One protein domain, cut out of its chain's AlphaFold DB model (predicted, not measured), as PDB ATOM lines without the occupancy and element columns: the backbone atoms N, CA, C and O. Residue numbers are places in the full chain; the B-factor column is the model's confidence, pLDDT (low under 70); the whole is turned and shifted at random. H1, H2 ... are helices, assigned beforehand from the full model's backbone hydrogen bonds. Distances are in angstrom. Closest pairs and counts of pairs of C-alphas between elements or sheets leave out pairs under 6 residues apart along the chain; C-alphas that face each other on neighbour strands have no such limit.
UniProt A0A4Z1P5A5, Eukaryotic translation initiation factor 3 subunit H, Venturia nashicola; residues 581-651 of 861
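This is residues 581 to 651 of the 861 residues of the protein "Eukaryotic translation initiation factor 3 subunit H" of Venturia nashicola (UniProt A0A4Z1P5A5). Four helices make a small closed ring: the longest, H1, forms one side, H3 packs across its residues 588 to 593, H4 packs on H3, and H5 packs on H4 and returns to residues 581 to 584 of H1. H2 sits outside this ring, past the end of H1, and packs on H3. The printed part has 71 residues with five named helices, H1 to H5 in order, and no named strand; its class is all helix, and the packing is mostly crossed. The whole is compact, with a radius of gyration of the C-alphas of 12.2 A and spans of 34 by 23 by 17 A.

Start at H1, residues 581 to 594. The hub, H3, residues 613 to 618, touches it about perpendicular at 75 degrees; the closest C-alphas, of Ser 592 and Ala 614, are 4.7 A apart. H2, residues 596 to 603, touches H3 at Leu 596 and Ala 613, closest C-alphas 4.9 A apart, about perpendicular at 84 degrees. H4, residues 627 to 633, touches H3 at a shallow tilt of 15 degrees, the same way; the closest C-alphas, of Ala 614 and Leu 627, are 5.8 A apart. H5, residues 643 to 651, touches H4 at a steep tilt of 48 degrees, opposite ways, closest at the C-alphas of Leu 631 and Arg 644, 4.9 A. H5 also touches H1, only just about perpendicular at 71 degrees. H1 and H4 are near each other; H2 is apart from H4 and H5. In H2, H3, H4 and H5 every O i to N i+4 pair is within hydrogen-bond range; in H1, 7 of 10 are.

Find C-alpha 581 at (-23.498, 4.863, 34.538); from there H1 runs 18.4 A to C-alpha 594. H2 spans 10.5 A, H3 8.7 A and H4 10.2 A. H5 runs 12.4 A and ends at C-alpha 651, (-24.005, 1.646, 36.967).

Look at Gly 604 and Gly 639, whose C-alphas are the two farthest apart, 36.0 A; those of Trp 581 and Ala 651 are 4.1 A apart. The printed part has no cut, the link from H1 to H2 is tight, and the other three are short. No printed residue is under 70 in pLDDT.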
ATOM      1  N   TRP A 581     -22.266   4.206  34.994       95.19
ATOM      2  CA  TRP A 581     -23.498   4.863  34.538       95.19
ATOM      3  C   TRP A 581     -23.291   5.695  33.267       95.19
ATOM      4  O   TRP A 581     -24.075   5.577  32.325       95.19
ATOM      5  N   ILE A 582     -22.222   6.499  33.222       96.44
ATOM      6  CA  ILE A 582     -21.848   7.296  32.046       96.44
ATOM      7  C   ILE A 582     -21.597   6.377  30.848       96.44
ATOM      8  O   ILE A 582     -22.187   6.582  29.789       96.44
ATOM      9  N   ALA A 583     -20.771   5.344  31.029       95.56
ATOM     10  CA  ALA A 583     -20.435   4.411  29.961       95.56
ATOM     11  C   ALA A 583     -21.664   3.648  29.451       95.56
ATOM     12  O   ALA A 583     -21.839   3.573  28.242       95.56
ATOM     13  N   HIS A 584     -22.541   3.167  30.345       95.12
ATOM     14  CA  HIS A 584     -23.771   2.454  29.968       95.12
ATOM     15  C   HIS A 584     -24.650   3.275  29.017       95.12
ATOM     16  O   HIS A 584     -25.133   2.815  27.982       95.12
ATOM     17  N   HIS A 585     -24.846   4.549  29.350       94.38
ATOM     18  CA  HIS A 585     -25.683   5.431  28.543       94.38
ATOM     19  C   HIS A 585     -24.981   5.896  27.267       94.38
ATOM     20  O   HIS A 585     -25.660   6.203  26.284       94.38
ATOM     21  N   ALA A 586     -23.651   5.981  27.257       93.94
ATOM     22  CA  ALA A 586     -22.882   6.403  26.095       93.94
ATOM     23  C   ALA A 586     -22.667   5.278  25.075       93.94
ATOM     24  O   ALA A 586     -22.832   5.519  23.883       93.94
ATOM     25  N   GLU A 587     -22.340   4.068  25.530       92.44
ATOM     26  CA  GLU A 587     -21.886   2.969  24.677       92.44
ATOM     27  C   GLU A 587     -22.981   1.950  24.343       92.44
ATOM     28  O   GLU A 587     -22.934   1.357  23.269       92.44
ATOM     29  N   GLU A 588     -23.968   1.754  25.221       94.06
ATOM     30  CA  GLU A 588     -25.106   0.868  24.976       94.06
ATOM     31  C   GLU A 588     -26.365   1.676  24.643       94.06
ATOM     32  O   GLU A 588     -26.933   1.545  23.557       94.06
ATOM     33  N   GLY A 589     -26.778   2.568  25.548       93.19
ATOM     34  CA  GLY A 589     -28.004   3.352  25.381       93.19
ATOM     35  C   GLY A 589     -27.948   4.338  24.211       93.19
ATOM     36  O   GLY A 589     -28.935   4.528  23.512       93.19
ATOM     37  N   GLY A 590     -26.793   4.962  23.958       93.31
ATOM     38  CA  GLY A 590     -26.621   5.964  22.900       93.31
ATOM     39  C   GLY A 590     -26.823   5.416  21.490       93.31
ATOM     40  O   GLY A 590     -27.727   5.891  20.803       93.31
ATOM     41  N   PRO A 591     -26.030   4.419  21.063       94.44
ATOM     42  CA  PRO A 591     -26.217   3.763  19.774       94.44
ATOM     43  C   PRO A 591     -27.627   3.185  19.605       94.44
ATOM     44  O   PRO A 591     -28.234   3.358  18.551       94.44
ATOM     45  N   SER A 592     -28.181   2.586  20.666       95.25
ATOM     46  CA  SER A 592     -29.547   2.055  20.645       95.25
ATOM     47  C   SER A 592     -30.585   3.161  20.421       95.25
ATOM     48  O   SER A 592     -31.462   3.005  19.579       95.25
ATOM     49  N   ALA A 593     -30.457   4.312  21.090       93.50
ATOM     50  CA  ALA A 593     -31.376   5.440  20.921       93.50
ATOM     51  C   ALA A 593     -31.348   6.017  19.493       93.50
ATOM     52  O   ALA A 593     -32.396   6.349  18.946       93.50
ATOM     53  N   VAL A 594     -30.171   6.089  18.858       93.62
ATOM     54  CA  VAL A 594     -30.044   6.514  17.446       93.62
ATOM     55  C   VAL A 594     -30.775   5.548  16.506       93.62
ATOM     56  O   VAL A 594     -31.374   5.975  15.520       93.62
ATOM     57  N   ASN A 595     -30.773   4.255  16.831       95.62
ATOM     58  CA  ASN A 595     -31.432   3.210  16.050       95.62
ATOM     59  C   ASN A 595     -32.884   2.924  16.477       95.62
ATOM     60  O   ASN A 595     -33.492   1.990  15.953       95.62
ATOM     61  N   LEU A 596     -33.473   3.723  17.372       95.00
ATOM     62  CA  LEU A 596     -34.850   3.508  17.824       95.00
ATOM     63  C   LEU A 596     -35.861   3.641  16.679       95.00
ATOM     64  O   LEU A 596     -36.689   2.757  16.485       95.00
ATOM     65  N   ALA A 597     -35.763   4.705  15.878       94.44
ATOM     66  CA  ALA A 597     -36.664   4.931  14.748       94.44
ATOM     67  C   ALA A 597     -36.647   3.788  13.706       94.44
ATOM     68  O   ALA A 597     -37.720   3.282  13.373       94.44
ATOM     69  N   PRO A 598     -35.485   3.325  13.191       95.12
ATOM     70  CA  PRO A 598     -35.470   2.189  12.269       95.12
ATOM     71  C   PRO A 598     -35.895   0.864  12.921       95.12
ATOM     72  O   PRO A 598     -36.507   0.044  12.240       95.12
ATOM     73  N   ALA A 599     -35.621   0.644  14.213       93.62
ATOM     74  CA  ALA A 599     -36.102  -0.543  14.923       93.62
ATOM     75  C   ALA A 599     -37.637  -0.560  15.032       93.62
ATOM     76  O   ALA A 599     -38.256  -1.572  14.702       93.62
ATOM     77  N   LEU A 600     -38.248   0.578  15.384       93.88
ATOM     78  CA  LEU A 600     -39.704   0.755  15.407       93.88
ATOM     79  C   LEU A 600     -40.328   0.543  14.027       93.88
ATOM     80  O   LEU A 600     -41.296  -0.197  13.898       93.88
ATOM     81  N   ALA A 601     -39.732   1.106  12.975       93.81
ATOM     82  CA  ALA A 601     -40.204   0.894  11.608       93.81
ATOM     83  C   ALA A 601     -40.119  -0.582  11.167       93.81
ATOM     84  O   ALA A 601     -40.861  -1.013  10.284       93.81
ATOM     85  N   LYS A 602     -39.198  -1.365  11.749       93.50
ATOM     86  CA  LYS A 602     -39.013  -2.783  11.421       93.50
ATOM     87  C   LYS A 602     -39.968  -3.699  12.190       93.50
ATOM     88  O   LYS A 602     -40.487  -4.642  11.595       93.50
ATOM     89  N   TRP A 603     -40.156  -3.469  13.489       91.88
ATOM     90  CA  TRP A 603     -40.844  -4.418  14.375       91.88
ATOM     91  C   TRP A 603     -42.024  -3.833  15.163       91.88
ATOM     92  O   TRP A 603     -42.690  -4.584  15.875       91.88
ATOM     93  N   GLY A 604     -42.302  -2.531  15.065       89.62
ATOM     94  CA  GLY A 604     -43.192  -1.849  16.004       89.62
ATOM     95  C   GLY A 604     -42.648  -1.979  17.428       89.62
ATOM     96  O   GLY A 604     -41.470  -1.720  17.662       89.62
ATOM     97  N   GLU A 605     -43.484  -2.440  18.358       79.81
ATOM     98  CA  GLU A 605     -43.080  -2.729  19.746       79.81
ATOM     99  C   GLU A 605     -42.315  -4.057  19.905       79.81
ATOM    100  O   GLU A 605     -41.763  -4.324  20.969       79.81
ATOM    101  N   GLY A 606     -42.232  -4.880  18.852       79.38
ATOM    102  CA  GLY A 606     -41.577  -6.185  18.909       79.38
ATOM    103  C   GLY A 606     -42.338  -7.216  19.755       79.38
ATOM    104  O   GLY A 606     -43.239  -6.917  20.527       79.38
ATOM    105  N   SER A 607     -42.000  -8.490  19.570       77.81
ATOM    106  CA  SER A 607     -42.603  -9.623  20.300       77.81
ATOM    107  C   SER A 607     -41.566 -10.586  20.887       77.81
ATOM    108  O   SER A 607     -41.909 -11.482  21.660       77.81
ATOM    109  N   LEU A 608     -40.293 -10.410  20.519       81.69
ATOM    110  CA  LEU A 608     -39.162 -11.203  20.990       81.69
ATOM    111  C   LEU A 608     -38.164 -10.309  21.745       81.69
ATOM    112  O   LEU A 608     -38.001  -9.153  21.361       81.69
ATOM    113  N   PRO A 609     -37.413 -10.847  22.726       77.00
ATOM    114  CA  PRO A 609     -36.441 -10.073  23.510       77.00
ATOM    115  C   PRO A 609     -35.343  -9.355  22.702       77.00
ATOM    116  O   PRO A 609     -34.749  -8.398  23.191       77.00
ATOM    117  N   GLY A 610     -35.040  -9.818  21.482       86.00
ATOM    118  CA  GLY A 610     -34.072  -9.179  20.583       86.00
ATOM    119  C   GLY A 610     -34.680  -8.201  19.572       86.00
ATOM    120  O   GLY A 610     -33.941  -7.562  18.826       86.00
ATOM    121  N   GLN A 611     -36.008  -8.040  19.532       91.69
ATOM    122  CA  GLN A 611     -36.697  -7.078  18.658       91.69
ATOM    123  C   GLN A 611     -36.759  -5.685  19.300       91.69
ATOM    124  O   GLN A 611     -37.819  -5.082  19.417       91.69
ATOM    125  N   THR A 612     -35.602  -5.179  19.722       92.62
ATOM    126  CA  THR A 612     -35.430  -3.866  20.358       92.62
ATOM    127  C   THR A 612     -34.406  -3.040  19.586       92.62
ATOM    128  O   THR A 612     -33.658  -3.567  18.759       92.62
ATOM    129  N   ALA A 613     -34.310  -1.740  19.860       95.06
ATOM    130  CA  ALA A 613     -33.292  -0.906  19.222       95.06
ATOM    131  C   ALA A 613     -31.859  -1.337  19.594       95.06
ATOM    132  O   ALA A 613     -30.950  -1.266  18.762       95.06
ATOM    133  N   ALA A 614     -31.655  -1.858  20.807       95.00
ATOM    134  CA  ALA A 614     -30.399  -2.493  21.197       95.00
ATOM    135  C   ALA A 614     -30.118  -3.766  20.380       95.00
ATOM    136  O   ALA A 614     -29.018  -3.909  19.846       95.00
ATOM    137  N   GLY A 615     -31.106  -4.650  20.206       93.94
ATOM    138  CA  GLY A 615     -30.967  -5.839  19.356       93.94
ATOM    139  C   GLY A 615     -30.663  -5.485  17.896       93.94
ATOM    140  O   GLY A 615     -29.730  -6.030  17.307       93.94
ATOM    141  N   TYR A 616     -31.351  -4.474  17.347       94.00
ATOM    142  CA  TYR A 616     -31.064  -3.910  16.019       94.00
ATOM    143  C   TYR A 616     -29.610  -3.449  15.883       94.00
ATOM    144  O   TYR A 616     -28.987  -3.635  14.839       94.00
ATOM    145  N   THR A 617     -29.078  -2.832  16.940       95.69
ATOM    146  CA  THR A 617     -27.747  -2.223  16.950       95.69
ATOM    147  C   THR A 617     -26.636  -3.258  17.095       95.69
ATOM    148  O   THR A 617     -25.652  -3.206  16.358       95.69
ATOM    149  N   PHE A 618     -26.767  -4.182  18.048       94.69
ATOM    150  CA  PHE A 618     -25.671  -5.067  18.458       94.69
ATOM    151  C   PHE A 618     -25.747  -6.466  17.839       94.69
ATOM    152  O   PHE A 618     -24.722  -7.134  17.716       94.69
ATOM    153  N   PHE A 619     -26.928  -6.899  17.391       92.75
ATOM    154  CA  PHE A 619     -27.139  -8.202  16.760       92.75
ATOM    155  C   PHE A 619     -27.938  -8.086  15.455       92.75
ATOM    156  O   PHE A 619     -29.009  -8.686  15.316       92.75
ATOM    157  N   PRO A 620     -27.431  -7.343  14.450       87.44
ATOM    158  CA  PRO A 620     -28.127  -7.206  13.177       87.44
ATOM    159  C   PRO A 620     -28.340  -8.585  12.529       87.44
ATOM    160  O   PRO A 620     -27.391  -9.257  12.130       87.44
ATOM    161  N   GLY A 621     -29.608  -8.994  12.422       83.56
ATOM    162  CA  GLY A 621     -30.018 -10.264  11.813       83.56
ATOM    163  C   GLY A 621     -30.308 -11.412  12.790       83.56
ATOM    164  O   GLY A 621     -30.676 -12.487  12.320       83.56
ATOM    165  N   ASP A 622     -30.186 -11.206  14.106       89.81
ATOM    166  CA  ASP A 622     -30.552 -12.198  15.129       89.81
ATOM    167  C   ASP A 622     -31.538 -11.608  16.151       89.81
ATOM    168  O   ASP A 622     -31.172 -11.167  17.238       89.81
ATOM    169  N   ASP A 623     -32.822 -11.644  15.794       87.88
ATOM    170  CA  ASP A 623     -33.944 -11.079  16.557       87.88
ATOM    171  C   ASP A 623     -34.204 -11.781  17.916       87.88
ATOM    172  O   ASP A 623     -35.157 -11.442  18.622       87.88
ATOM    173  N   ARG A 624     -33.396 -12.783  18.296       86.88
ATOM    174  CA  ARG A 624     -33.505 -13.483  19.589       86.88
ATOM    175  C   ARG A 624     -32.539 -12.957  20.642       86.88
ATOM    176  O   ARG A 624     -32.789 -13.183  21.822       86.88
ATOM    177  N   LYS A 625     -31.451 -12.305  20.230       89.19
ATOM    178  CA  LYS A 625     -30.421 -11.819  21.148       89.19
ATOM    179  C   LYS A 625     -30.741 -10.415  21.628       89.19
ATOM    180  O   LYS A 625     -30.985  -9.506  20.842       89.19
ATOM    181  N   SER A 626     -30.718 -10.262  22.939       87.25
ATOM    182  CA  SER A 626     -31.063  -9.049  23.667       87.25
ATOM    183  C   SER A 626     -29.818  -8.246  24.053       87.25
ATOM    184  O   SER A 626     -28.680  -8.674  23.842       87.25
ATOM    185  N   LEU A 627     -30.018  -7.095  24.701       90.38
ATOM    186  CA  LEU A 627     -28.920  -6.352  25.322       90.38
ATOM    187  C   LEU A 627     -28.121  -7.218  26.316       90.38
ATOM    188  O   LEU A 627     -26.904  -7.068  26.409       90.38
ATOM    189  N   TRP A 628     -28.765  -8.143  27.030       87.00
ATOM    190  CA  TRP A 628     -28.091  -9.004  28.005       87.00
ATOM    191  C   TRP A 628     -27.046  -9.911  27.358       87.00
ATOM    192  O   TRP A 628     -25.939 -10.049  27.880       87.00
ATOM    193  N   ASP A 629     -27.360 -10.459  26.183       90.75
ATOM    194  CA  ASP A 629     -26.417 -11.255  25.403       90.75
ATOM    195  C   ASP A 629     -25.194 -10.413  25.023       90.75
ATOM    196  O   ASP A 629     -24.063 -10.876  25.153       90.75
ATOM    197  N   TRP A 630     -25.405  -9.151  24.626       91.50
ATOM    198  CA  TRP A 630     -24.327  -8.221  24.284       91.50
ATOM    199  C   TRP A 630     -23.419  -7.922  25.480       91.50
ATOM    200  O   TRP A 630     -22.196  -8.027  25.370       91.50
ATOM    201  N   LEU A 631     -24.004  -7.608  26.641       90.50
ATOM    202  CA  LEU A 631     -23.250  -7.314  27.864       90.50
ATOM    203  C   LEU A 631     -22.378  -8.499  28.313       90.50
ATOM    204  O   LEU A 631     -21.286  -8.289  28.853       90.50
ATOM    205  N   ALA A 632     -22.845  -9.727  28.077       87.88
ATOM    206  CA  ALA A 632     -22.147 -10.949  28.454       87.88
ATOM    207  C   ALA A 632     -21.008 -11.326  27.488       87.88
ATOM    208  O   ALA A 632     -19.972 -11.828  27.936       87.88
ATOM    209  N   VAL A 633     -21.186 -11.126  26.175       87.25
ATOM    210  CA  VAL A 633     -20.263 -11.659  25.151       87.25
ATOM    211  C   VAL A 633     -19.307 -10.631  24.545       87.25
ATOM    212  O   VAL A 633     -18.278 -11.036  24.002       87.25
ATOM    213  N   ASP A 634     -19.592  -9.326  24.624       87.38
ATOM    214  CA  ASP A 634     -18.719  -8.333  23.987       87.38
ATOM    215  C   ASP A 634     -17.291  -8.344  24.566       87.38
ATOM    216  O   ASP A 634     -17.055  -8.609  25.750       87.38
ATOM    217  N   GLY A 635     -16.314  -8.069  23.699       82.94
ATOM    218  CA  GLY A 635     -14.891  -8.097  24.031       82.94
ATOM    219  C   GLY A 635     -14.300  -9.499  24.225       82.94
ATOM    220  O   GLY A 635     -13.134  -9.606  24.605       82.94
ATOM    221  N   GLU A 636     -15.045 -10.581  23.963       85.69
ATOM    222  CA  GLU A 636     -14.534 -11.959  24.061       85.69
ATOM    223  C   GLU A 636     -13.309 -12.201  23.164       85.69
ATOM    224  O   GLU A 636     -12.320 -12.771  23.624       85.69
ATOM    225  N   SER A 637     -13.317 -11.689  21.930       80.00
ATOM    226  CA  SER A 637     -12.173 -11.769  21.008       80.00
ATOM    227  C   SER A 637     -10.929 -11.018  21.507       80.00
ATOM    228  O   SER A 637      -9.818 -11.319  21.075       80.00
ATOM    229  N   GLU A 638     -11.099 -10.078  22.440       86.75
ATOM    230  CA  GLU A 638     -10.030  -9.313  23.092       86.75
ATOM    231  C   GLU A 638      -9.686  -9.842  24.499       86.75
ATOM    232  O   GLU A 638      -8.908  -9.217  25.220       86.75
ATOM    233  N   GLY A 639     -10.280 -10.965  24.926       86.00
ATOM    234  CA  GLY A 639     -10.084 -11.533  26.264       86.00
ATOM    235  C   GLY A 639     -10.763 -10.751  27.396       86.00
ATOM    236  O   GLY A 639     -10.376 -10.895  28.553       86.00
ATOM    237  N   LYS A 640     -11.764  -9.917  27.085       89.38
ATOM    238  CA  LYS A 640     -12.481  -9.050  28.040       89.38
ATOM    239  C   LYS A 640     -13.922  -9.491  28.318       89.38
ATOM    240  O   LYS A 640     -14.697  -8.697  28.840       89.38
ATOM    241  N   ARG A 641     -14.304 -10.724  27.979       89.12
ATOM    242  CA  ARG A 641     -15.678 -11.235  28.145       89.12
ATOM    243  C   ARG A 641     -16.274 -10.870  29.520       89.12
ATOM    244  O   ARG A 641     -15.624 -11.071  30.546       89.12
ATOM    245  N   GLY A 642     -17.497 -10.333  29.537       83.50
ATOM    246  CA  GLY A 642     -18.217  -9.945  30.760       83.50
ATOM    247  C   GLY A 642     -17.819  -8.592  31.372       83.50
ATOM    248  O   GLY A 642     -18.347  -8.205  32.417       83.50
ATOM    249  N   TYR A 643     -16.914  -7.822  30.752       91.25
ATOM    250  CA  TYR A 643     -16.536  -6.507  31.289       91.25
ATOM    251  C   TYR A 643     -17.700  -5.501  31.289       91.25
ATOM    252  O   TYR A 643     -17.791  -4.673  32.199       91.25
ATOM    253  N   ARG A 644     -18.595  -5.569  30.291       91.50
ATOM    254  CA  ARG A 644     -19.791  -4.716  30.225       91.50
ATOM    255  C   ARG A 644     -20.826  -5.113  31.262       91.50
ATOM    256  O   ARG A 644     -21.403  -4.228  31.878       91.50
ATOM    257  N   GLU A 645     -21.002  -6.407  31.518       86.38
ATOM    258  CA  GLU A 645     -21.844  -6.896  32.615       86.38
ATOM    259  C   GLU A 645     -21.370  -6.336  33.965       86.38
ATOM    260  O   GLU A 645     -22.157  -5.763  34.719       86.38
ATOM    261  N   LYS A 646     -20.058  -6.391  34.239       87.19
ATOM    262  CA  LYS A 646     -19.481  -5.765  35.437       87.19
ATOM    263  C   LYS A 646     -19.774  -4.261  35.492       87.19
ATOM    264  O   LYS A 646     -20.207  -3.754  36.523       87.19
ATOM    265  N   ARG A 647     -19.564  -3.553  34.380       91.69
ATOM    266  CA  ARG A 647     -19.789  -2.104  34.274       91.69
ATOM    267  C   ARG A 647     -21.257  -1.711  34.448       91.69
ATOM    268  O   ARG A 647     -21.545  -0.676  35.046       91.69
ATOM    269  N   PHE A 648     -22.175  -2.534  33.953       90.00
ATOM    270  CA  PHE A 648     -23.605  -2.397  34.205       90.00
ATOM    271  C   PHE A 648     -23.909  -2.574  35.699       90.00
ATOM    272  O   PHE A 648     -24.651  -1.778  36.272       90.00
ATOM    273  N   GLY A 649     -23.262  -3.539  36.361       85.81
ATOM    274  CA  GLY A 649     -23.303  -3.684  37.818       85.81
ATOM    275  C   GLY A 649     -22.885  -2.407  38.560       85.81
ATOM    276  O   GLY A 649     -23.612  -1.945  39.440       85.81
ATOM    277  N   ASP A 650     -21.773  -1.783  38.157       89.25
ATOM    278  CA  ASP A 650     -21.320  -0.503  38.722       89.25
ATOM    279  C   ASP A 650     -22.362   0.614  38.496       89.25
ATOM    280  O   ASP A 650     -22.692   1.365  39.419       89.25
ATOM    281  N   ALA A 651     -22.944   0.692  37.292       92.00
ATOM    282  CA  ALA A 651     -24.005   1.646  36.967       92.00
ATOM    283  C   ALA A 651     -25.235   1.475  37.875       92.00
ATOM    284  O   ALA A 651     -25.773   2.459  38.388       92.00
TER     285      ALA A 651